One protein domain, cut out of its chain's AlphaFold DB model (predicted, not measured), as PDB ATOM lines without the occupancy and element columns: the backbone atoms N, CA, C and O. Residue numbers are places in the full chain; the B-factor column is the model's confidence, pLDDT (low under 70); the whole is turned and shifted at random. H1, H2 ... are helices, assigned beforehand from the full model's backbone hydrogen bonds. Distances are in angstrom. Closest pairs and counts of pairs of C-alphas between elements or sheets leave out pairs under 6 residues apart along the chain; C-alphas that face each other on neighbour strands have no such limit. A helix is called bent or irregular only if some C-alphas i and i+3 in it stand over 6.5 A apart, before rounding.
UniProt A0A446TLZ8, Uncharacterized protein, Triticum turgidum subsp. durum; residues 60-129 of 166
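Overview. This is residues 60 to 129 of the 166 residues of an uncharacterized protein of Triticum turgidum subsp. durum (UniProt A0A446TLZ8). One long, kinked helix, H4, makes the longest axis, and the shorter helices H1, H2 and H3 form an arc partly round its first part. H3 and H4 form a helical hairpin, H2 crosses H3, and residues 123 to 129 of H4 stick out at the far end. The printed part has 70 residues with four named helices, H1 to H4 in order, and no named strand; its class is all helix. It is compact, with a radius of gyration of the C-alphas of 12.4 A, and elongated, spanning 41 by 25 by 17 A.

Along the chain. Find C-alpha 61 at (278.642, 284.634, 438.483), where H1 begins; it ends at residue 64. H2 holds residues 69 to 81, 19.1 A long. H3, residues 87 to 98, measures 17.0 A. H4 runs 39.6 A from residue 100 to C-alpha 129 at (273.852, 265.082, 455.738). H3 and H4 are irregular: C-alphas 88 and 91 are 7.2 A apart, C-alphas 101 and 104 8.0 A. Near residue 108, H4 has a kink of 52 degrees.

Arrangement. Look first at Glu 61 and Val 113, the closest C-alphas of H1 and H4, 6.9 A apart: these helices are close but not clearly touching. H1 and H2 are only just apart, at 8.2 A. H2 touches H3, closest at C-alphas 78 and 94, 6.0 A, at a steep tilt of 49 degrees, opposite ways. H3 touches H4, closest at C-alphas 95 and 103, 6.9 A, at a shallow tilt of 33 degrees, only just short of steep, opposite ways. H2 and H4 are near each other. Every O i to N i+4 pair is within hydrogen-bond range in H2, 6 of 8 in H3 and 20 of 26 in H4; H1 is too short for one.

Size, cuts and confidence. The C-alphas of Lys 101 and Lys 129 are farthest apart, at 41.4 A. The printed part has no cut, and its three links are tight. Confidence is under 70 at residues 62, 64 to 66 and 127 to 129.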
ATOM      1  N   GLY A  60     280.127 287.757 442.075       75.31
ATOM      2  CA  GLY A  60     279.158 286.760 441.622       75.31
ATOM      3  C   GLY A  60     279.447 286.166 440.243       75.31
ATOM      4  O   GLY A  60     280.469 286.432 439.610       75.31
ATOM      5  N   GLU A  61     278.526 285.323 439.773       70.69
ATOM      6  CA  GLU A  61     278.642 284.634 438.483       70.69
ATOM      7  C   GLU A  61     278.707 285.610 437.300       70.69
ATOM      8  O   GLU A  61     279.513 285.399 436.397       70.69
ATOM      9  N   GLN A  62     277.967 286.725 437.367       69.62
ATOM     10  CA  GLN A  62     277.943 287.744 436.309       69.62
ATOM     11  C   GLN A  62     279.320 288.364 436.040       69.62
ATOM     12  O   GLN A  62     279.592 288.834 434.942       69.62
ATOM     13  N   VAL A  63     280.211 288.364 437.032       70.56
ATOM     14  CA  VAL A  63     281.550 288.950 436.888       70.56
ATOM     15  C   VAL A  63     282.517 287.954 436.293       70.56
ATOM     16  O   VAL A  63     283.411 288.356 435.559       70.56
ATOM     17  N   GLY A  64     282.287 286.655 436.511       65.94
ATOM     18  CA  GLY A  64     282.995 285.586 435.814       65.94
ATOM     19  C   GLY A  64     282.951 285.759 434.295       65.94
ATOM     20  O   GLY A  64     283.934 285.462 433.625       65.94
ATOM     21  N   GLU A  65     281.875 286.318 433.741       67.25
ATOM     22  CA  GLU A  65     281.727 286.548 432.301       67.25
ATOM     23  C   GLU A  65     282.755 287.542 431.738       67.25
ATOM     24  O   GLU A  65     283.255 287.308 430.638       67.25
ATOM     25  N   GLN A  66     283.170 288.547 432.518       68.69
ATOM     26  CA  GLN A  66     284.067 289.636 432.092       68.69
ATOM     27  C   GLN A  66     285.553 289.241 431.989       68.69
ATOM     28  O   GLN A  66     286.372 290.015 431.496       68.69
ATOM     29  N   TRP A  67     285.927 288.039 432.435       74.00
ATOM     30  CA  TRP A  67     287.314 287.573 432.396       74.00
ATOM     31  C   TRP A  67     287.697 287.039 431.017       74.00
ATOM     32  O   TRP A  67     286.919 286.327 430.373       74.00
ATOM     33  N   THR A  68     288.935 287.310 430.592       75.62
ATOM     34  CA  THR A  68     289.463 286.788 429.325       75.62
ATOM     35  C   THR A  68     289.464 285.258 429.326       75.62
ATOM     36  O   THR A  68     289.726 284.611 430.343       75.62
ATOM     37  N   THR A  69     289.210 284.648 428.166       78.94
ATOM     38  CA  THR A  69     289.181 283.182 428.006       78.94
ATOM     39  C   THR A  69     290.490 282.522 428.448       78.94
ATOM     40  O   THR A  69     290.489 281.422 429.000       78.94
ATOM     41  N   VAL A  70     291.618 283.213 428.253       77.81
ATOM     42  CA  VAL A  70     292.945 282.756 428.691       77.81
ATOM     43  C   VAL A  70     293.030 282.704 430.216       77.81
ATOM     44  O   VAL A  70     293.482 281.698 430.764       77.81
ATOM     45  N   PHE A  71     292.557 283.747 430.906       79.56
ATOM     46  CA  PHE A  71     292.555 283.783 432.366       79.56
ATOM     47  C   PHE A  71     291.570 282.768 432.965       79.56
ATOM     48  O   PHE A  71     291.918 282.057 433.902       79.56
ATOM     49  N   LYS A  72     290.383 282.592 432.369       81.25
ATOM     50  CA  LYS A  72     289.425 281.546 432.779       81.25
ATOM     51  C   LYS A  72     290.040 280.145 432.728       81.25
ATOM     52  O   LYS A  72     289.987 279.413 433.709       81.25
ATOM     53  N   ARG A  73     290.702 279.793 431.619       84.12
ATOM     54  CA  ARG A  73     291.353 278.479 431.458       84.12
ATOM     55  C   ARG A  73     292.465 278.248 432.484       84.12
ATOM     56  O   ARG A  73     292.665 277.128 432.950       84.12
ATOM     57  N   LYS A  74     293.214 279.300 432.814       84.31
ATOM     58  CA  LYS A  74     294.235 279.298 433.869       84.31
ATOM     59  C   LYS A  74     293.614 279.010 435.243       84.31
ATOM     60  O   LYS A  74     294.068 278.101 435.934       84.31
ATOM     61  N   LEU A  75     292.535 279.711 435.591       85.38
ATOM     62  CA  LEU A  75     291.797 279.499 436.837       85.38
ATOM     63  C   LEU A  75     291.192 278.097 436.942       85.38
ATOM     64  O   LEU A  75     291.291 277.475 437.991       85.38
ATOM     65  N   GLU A  76     290.632 277.554 435.860       85.25
ATOM     66  CA  GLU A  76     290.085 276.190 435.850       85.25
ATOM     67  C   GLU A  76     291.137 275.127 436.191       85.25
ATOM     68  O   GLU A  76     290.824 274.123 436.833       85.25
ATOM     69  N   LYS A  77     292.393 275.331 435.770       87.06
ATOM     70  CA  LYS A  77     293.501 274.445 436.152       87.06
ATOM     71  C   LYS A  77     293.790 274.554 437.647       87.06
ATOM     72  O   LYS A  77     293.886 273.525 438.308       87.06
ATOM     73  N   VAL A  78     293.867 275.775 438.176       88.06
ATOM     74  CA  VAL A  78     294.094 276.036 439.607       88.06
ATOM     75  C   VAL A  78     292.967 275.447 440.463       88.06
ATOM     76  O   VAL A  78     293.232 274.754 441.444       88.06
ATOM     77  N   ASP A  79     291.710 275.629 440.062       85.25
ATOM     78  CA  ASP A  79     290.541 275.152 440.803       85.25
ATOM     79  C   ASP A  79     290.507 273.624 440.936       85.25
ATOM     80  O   ASP A  79     290.101 273.110 441.985       85.25
ATOM     81  N   LYS A  80     290.980 272.898 439.911       85.44
ATOM     82  CA  LYS A  80     291.118 271.429 439.927       85.44
ATOM     83  C   LYS A  80     292.196 270.939 440.893       85.44
ATOM     84  O   LYS A  80     292.078 269.833 441.412       85.44
ATOM     85  N   LEU A  81     293.223 271.747 441.153       86.31
ATOM     86  CA  LEU A  81     294.304 271.407 442.084       86.31
ATOM     87  C   LEU A  81     293.906 271.601 443.551       86.31
ATOM     88  O   LEU A  81     294.599 271.113 444.444       86.31
ATOM     89  N   ILE A  82     292.800 272.304 443.820       86.62
ATOM     90  CA  ILE A  82     292.387 272.670 445.175       86.62
ATOM     91  C   ILE A  82     291.248 271.755 445.648       86.62
ATOM     92  O   ILE A  82     290.121 271.844 445.143       86.62
ATOM     93  N   PRO A  83     291.489 270.907 446.668       84.31
ATOM     94  CA  PRO A  83     290.436 270.105 447.283       84.31
ATOM     95  C   PRO A  83     289.325 270.983 447.871       84.31
ATOM     96  O   PRO A  83     289.603 272.058 448.406       84.31
ATOM     97  N   GLN A  84     288.076 270.497 447.854       78.50
ATOM     98  CA  GLN A  84     286.903 271.241 448.354       78.50
ATOM     99  C   GLN A  84     287.090 271.820 449.762       78.50
ATOM    100  O   GLN A  84     286.713 272.963 450.007       78.50
ATOM    101  N   ASN A  85     287.746 271.077 450.652       79.62
ATOM    102  CA  ASN A  85     287.896 271.452 452.059       79.62
ATOM    103  C   ASN A  85     289.143 272.319 452.319       79.62
ATOM    104  O   ASN A  85     289.432 272.650 453.463       79.62
ATOM    105  N   LYS A  86     289.923 272.657 451.281       85.38
ATOM    106  CA  LYS A  86     291.225 273.340 451.401       85.38
ATOM    107  C   LYS A  86     291.280 274.636 450.588       85.38
ATOM    108  O   LYS A  86     292.297 274.938 449.971       85.38
ATOM    109  N   HIS A  87     290.201 275.418 450.613       85.44
ATOM    110  CA  HIS A  87     290.105 276.698 449.896       85.44
ATOM    111  C   HIS A  87     291.241 277.682 450.248       85.44
ATOM    112  O   HIS A  87     291.670 278.441 449.386       85.44
ATOM    113  N   GLN A  88     291.785 277.608 451.467       88.19
ATOM    114  CA  GLN A  88     292.912 278.425 451.945       88.19
ATOM    115  C   GLN A  88     294.188 278.264 451.101       88.19
ATOM    116  O   GLN A  88     294.994 279.186 451.025       88.19
ATOM    117  N   LYS A  89     294.365 277.120 450.421       89.38
ATOM    118  CA  LYS A  89     295.523 276.862 449.550       89.38
ATOM    119  C   LYS A  89     295.439 277.559 448.192       89.38
ATOM    120  O   LYS A  89     296.380 277.461 447.408       89.38
ATOM    121  N   PHE A  90     294.327 278.238 447.896       90.06
ATOM    122  CA  PHE A  90     294.107 278.852 446.591       90.06
ATOM    123  C   PHE A  90     295.228 279.815 446.216       90.06
ATOM    124  O   PHE A  90     295.829 279.649 445.163       90.06
ATOM    125  N   MET A  91     295.541 280.783 447.080       89.75
ATOM    126  CA  MET A  91     296.504 281.833 446.740       89.75
ATOM    127  C   MET A  91     297.917 281.296 446.524       89.75
ATOM    128  O   MET A  91     298.588 281.714 445.587       89.75
ATOM    129  N   GLU A  92     298.345 280.334 447.342       90.12
ATOM    130  CA  GLU A  92     299.649 279.678 447.202       90.12
ATOM    131  C   GLU A  92     299.783 278.994 445.831       90.12
ATOM    132  O   GLU A  92     300.754 279.215 445.108       90.12
ATOM    133  N   ILE A  93     298.774 278.207 445.443       90.12
ATOM    134  CA  ILE A  93     298.769 277.473 444.172       90.12
ATOM    135  C   ILE A  93     298.614 278.443 442.994       90.12
ATOM    136  O   ILE A  93     299.346 278.350 442.013       90.12
ATOM    137  N   ALA A  94     297.703 279.408 443.095       88.75
ATOM    138  CA  ALA A  94     297.424 280.365 442.035       88.75
ATOM    139  C   ALA A  94     298.644 281.233 441.694       88.75
ATOM    140  O   ALA A  94     298.955 281.420 440.519       88.75
ATOM    141  N   LEU A  95     299.370 281.723 442.705       88.62
ATOM    142  CA  LEU A  95     300.581 282.520 442.494       88.62
ATOM    143  C   LEU A  95     301.724 281.695 441.896       88.62
ATOM    144  O   LEU A  95     302.500 282.230 441.104       88.62
ATOM    145  N   LYS A  96     301.809 280.403 442.237       87.75
ATOM    146  CA  LYS A  96     302.792 279.481 441.656       87.75
ATOM    147  C   LYS A  96     302.514 279.198 440.177       87.75
ATOM    148  O   LYS A  96     303.445 279.188 439.381       87.75
ATOM    149  N   GLU A  97     301.248 278.995 439.814       85.56
ATOM    150  CA  GLU A  97     300.851 278.637 438.446       85.56
ATOM    151  C   GLU A  97     300.766 279.847 437.503       85.56
ATOM    152  O   GLU A  97     301.077 279.734 436.317       85.56
ATOM    153  N   LEU A  98     300.316 281.007 437.999       82.19
ATOM    154  CA  LEU A  98     300.010 282.178 437.164       82.19
ATOM    155  C   LEU A  98     301.022 283.324 437.298       82.19
ATOM    156  O   LEU A  98     301.063 284.221 436.453       82.19
ATOM    157  N   GLY A  99     301.865 283.274 438.331       80.19
ATOM    158  CA  GLY A  99     302.870 284.287 438.627       80.19
ATOM    159  C   GLY A  99     302.318 285.524 439.347       80.19
ATOM    160  O   GLY A  99     301.127 285.830 439.337       80.19
ATOM    161  N   GLN A 100     303.222 286.293 439.958       74.00
ATOM    162  CA  GLN A 100     302.876 287.446 440.806       74.00
ATOM    163  C   GLN A 100     302.276 288.641 440.045       74.00
ATOM    164  O   GLN A 100     301.628 289.495 440.653       74.00
ATOM    165  N   LYS A 101     302.446 288.714 438.718       72.31
ATOM    166  CA  LYS A 101     301.887 289.806 437.899       72.31
ATOM    167  C   LYS A 101     300.354 289.833 437.926       72.31
ATOM    168  O   LYS A 101     299.770 290.899 437.784       72.31
ATOM    169  N   GLU A 102     299.719 288.689 438.174       77.75
ATOM    170  CA  GLU A 102     298.259 288.541 438.202       77.75
ATOM    171  C   GLU A 102     297.676 288.627 439.634       77.75
ATOM    172  O   GLU A 102     296.494 288.369 439.831       77.75
ATOM    173  N   THR A 103     298.458 289.021 440.656       85.12
ATOM    174  CA  THR A 103     298.040 288.969 442.081       85.12
ATOM    175  C   THR A 103     296.748 289.738 442.383       85.12
ATOM    176  O   THR A 103     295.895 289.244 443.119       85.12
ATOM    177  N   LYS A 104     296.574 290.947 441.826       85.31
ATOM    178  CA  LYS A 104     295.362 291.761 442.060       85.31
ATOM    179  C   LYS A 104     294.114 291.085 441.503       85.31
ATOM    180  O   LYS A 104     293.069 291.067 442.148       85.31
ATOM    181  N   ASP A 105     294.244 290.522 440.315       83.25
ATOM    182  CA  ASP A 105     293.170 289.831 439.628       83.25
ATOM    183  C   ASP A 105     292.864 288.496 440.321       83.25
ATOM    184  O   ASP A 105     291.714 288.201 440.639       83.25
ATOM    185  N   LEU A 106     293.888 287.749 440.729       87.75
ATOM    186  CA  LEU A 106     293.724 286.563 441.567       87.75
ATOM    187  C   LEU A 106     292.998 286.854 442.884       87.75
ATOM    188  O   LEU A 106     292.119 286.086 443.269       87.75
ATOM    189  N   ALA A 107     293.309 287.969 443.550       86.69
ATOM    190  CA  ALA A 107     292.609 288.382 444.763       86.69
ATOM    191  C   ALA A 107     291.132 288.672 444.509       86.69
ATOM    192  O   ALA A 107     290.279 288.156 445.233       86.69
ATOM    193  N   LYS A 108     290.823 289.424 443.447       84.19
ATOM    194  CA  LYS A 108     289.436 289.666 443.039       84.19
ATOM    195  C   LYS A 108     288.716 288.349 442.771       84.19
ATOM    196  O   LYS A 108     287.667 288.112 443.354       84.19
ATOM    197  N   TYR A 109     289.290 287.459 441.962       85.50
ATOM    198  CA  TYR A 109     288.679 286.159 441.682       85.50
ATOM    199  C   TYR A 109     288.451 285.333 442.955       85.50
ATOM    200  O   TYR A 109     287.371 284.766 443.144       85.50
ATOM    201  N   TYR A 110     289.447 285.291 443.844       88.12
ATOM    202  CA  TYR A 110     289.383 284.515 445.075       88.12
ATOM    203  C   TYR A 110     288.205 284.937 445.955       88.12
ATOM    204  O   TYR A 110     287.358 284.105 446.286       88.12
ATOM    205  N   TYR A 111     288.119 286.225 446.297       85.75
ATOM    206  CA  TYR A 111     287.090 286.730 447.208       85.75
ATOM    207  C   TYR A 111     285.709 286.817 446.561       85.75
ATOM    208  O   TYR A 111     284.707 286.560 447.224       85.75
ATOM    209  N   ASN A 112     285.648 287.121 445.264       85.31
ATOM    210  CA  ASN A 112     284.387 287.467 444.612       85.31
ATOM    211  C   ASN A 112     283.707 286.288 443.909       85.31
ATOM    212  O   ASN A 112     282.506 286.349 443.628       85.31
ATOM    213  N   VAL A 113     284.461 285.229 443.599       82.50
ATOM    214  CA  VAL A 113     283.971 284.087 442.816       82.50
ATOM    215  C   VAL A 113     284.297 282.766 443.503       82.50
ATOM    216  O   VAL A 113     283.383 282.013 443.845       82.50
ATOM    217  N   PHE A 114     285.578 282.473 443.726       86.19
ATOM    218  CA  PHE A 114     286.014 281.159 444.205       86.19
ATOM    219  C   PHE A 114     285.505 280.849 445.615       86.19
ATOM    220  O   PHE A 114     284.847 279.828 445.833       86.19
ATOM    221  N   LEU A 115     285.790 281.732 446.574       87.62
ATOM    222  CA  LEU A 115     285.468 281.517 447.978       87.62
ATOM    223  C   LEU A 115     283.948 281.430 448.212       87.62
ATOM    224  O   LEU A 115     283.521 280.432 448.799       87.62
ATOM    225  N   PRO A 116     283.101 282.344 447.685       85.44
ATOM    226  CA  PRO A 116     281.647 282.215 447.804       85.44
ATOM    227  C   PRO A 116     281.107 280.904 447.216       85.44
ATOM    228  O   PRO A 116     280.276 280.242 447.840       85.44
ATOM    229  N   ARG A 117     281.611 280.469 446.048       84.69
ATOM    230  CA  ARG A 117     281.209 279.191 445.427       84.69
ATOM    231  C   ARG A 117     281.592 277.986 446.287       84.69
ATOM    232  O   ARG A 117     280.793 277.050 446.417       84.69
ATOM    233  N   ARG A 118     282.793 277.994 446.875       87.44
ATOM    234  CA  ARG A 118     283.269 276.924 447.766       87.44
ATOM    235  C   ARG A 118     282.441 276.857 449.042       87.44
ATOM    236  O   ARG A 118     281.940 275.780 449.357       87.44
ATOM    237  N   LEU A 119     282.234 277.990 449.712       87.50
ATOM    238  CA  LEU A 119     281.437 278.062 450.938       87.50
ATOM    239  C   LEU A 119     280.000 277.599 450.693       87.50
ATOM    240  O   LEU A 119     279.530 276.695 451.373       87.50
ATOM    241  N   ALA A 120     279.345 278.102 449.644       83.56
ATOM    242  CA  ALA A 120     277.988 277.683 449.307       83.56
ATOM    243  C   ALA A 120     277.890 276.174 449.011       83.56
ATOM    244  O   ALA A 120     276.888 275.536 449.333       83.56
ATOM    245  N   SER A 121     278.925 275.583 448.404       83.88
ATOM    246  CA  SER A 121     278.967 274.139 448.139       83.88
ATOM    247  C   SER A 121     279.121 273.319 449.417       83.88
ATOM    248  O   SER A 121     278.435 272.309 449.557       83.88
ATOM    249  N   LEU A 122     279.972 273.763 450.348       85.50
ATOM    250  CA  LEU A 122     280.142 273.129 451.657       85.50
ATOM    251  C   LEU A 122     278.850 273.208 452.476       85.50
ATOM    252  O   LEU A 122     278.347 272.169 452.894       85.50
ATOM    253  N   THR A 123     278.234 274.391 452.580       84.69
ATOM    254  CA  THR A 123     276.962 274.580 453.296       84.69
ATOM    255  C   THR A 123     275.846 273.691 452.736       84.69
ATOM    256  O   THR A 123     275.100 273.066 453.487       84.69
ATOM    257  N   ARG A 124     275.742 273.559 451.404       81.44
ATOM    258  CA  ARG A 124     274.774 272.636 450.783       81.44
ATOM    259  C   ARG A 124     275.092 271.166 451.062       81.44
ATOM    260  O   ARG A 124     274.167 270.375 451.224       81.44
ATOM    261  N   ALA A 125     276.367 270.784 451.070       79.12
ATOM    262  CA  ALA A 125     276.782 269.410 451.343       79.12
ATOM    263  C   ALA A 125     276.542 269.014 452.808       79.12
ATOM    264  O   ALA A 125     276.172 267.874 453.067       79.12
ATOM    265  N   GLU A 126     276.717 269.945 453.746       77.75
ATOM    266  CA  GLU A 126     276.385 269.763 455.162       77.75
ATOM    267  C   GLU A 126     274.881 269.565 455.355       77.75
ATOM    268  O   GLU A 126     274.475 268.571 455.945       77.75
ATOM    269  N   HIS A 127     274.039 270.411 454.746       67.00
ATOM    270  CA  HIS A 127     272.581 270.253 454.838       67.00
ATOM    271  C   HIS A 127     272.065 268.924 454.286       67.00
ATOM    272  O   HIS A 127     271.121 268.370 454.830       67.00
ATOM    273  N   LYS A 128     272.703 268.361 453.253       65.19
ATOM    274  CA  LYS A 128     272.342 267.023 452.756       65.19
ATOM    275  C   LYS A 128     272.613 265.899 453.762       65.19
ATOM    276  O   LYS A 128     271.988 264.854 453.651       65.19
ATOM    277  N   LYS A 129     273.548 266.082 454.700       61.47
ATOM    278  CA  LYS A 129     273.852 265.082 455.738       61.47
ATOM    279  C   LYS A 129     272.831 265.116 456.877       61.47
ATOM    280  O   LYS A 129     272.550 264.069 457.444       61.47
TER     281      LYS A 129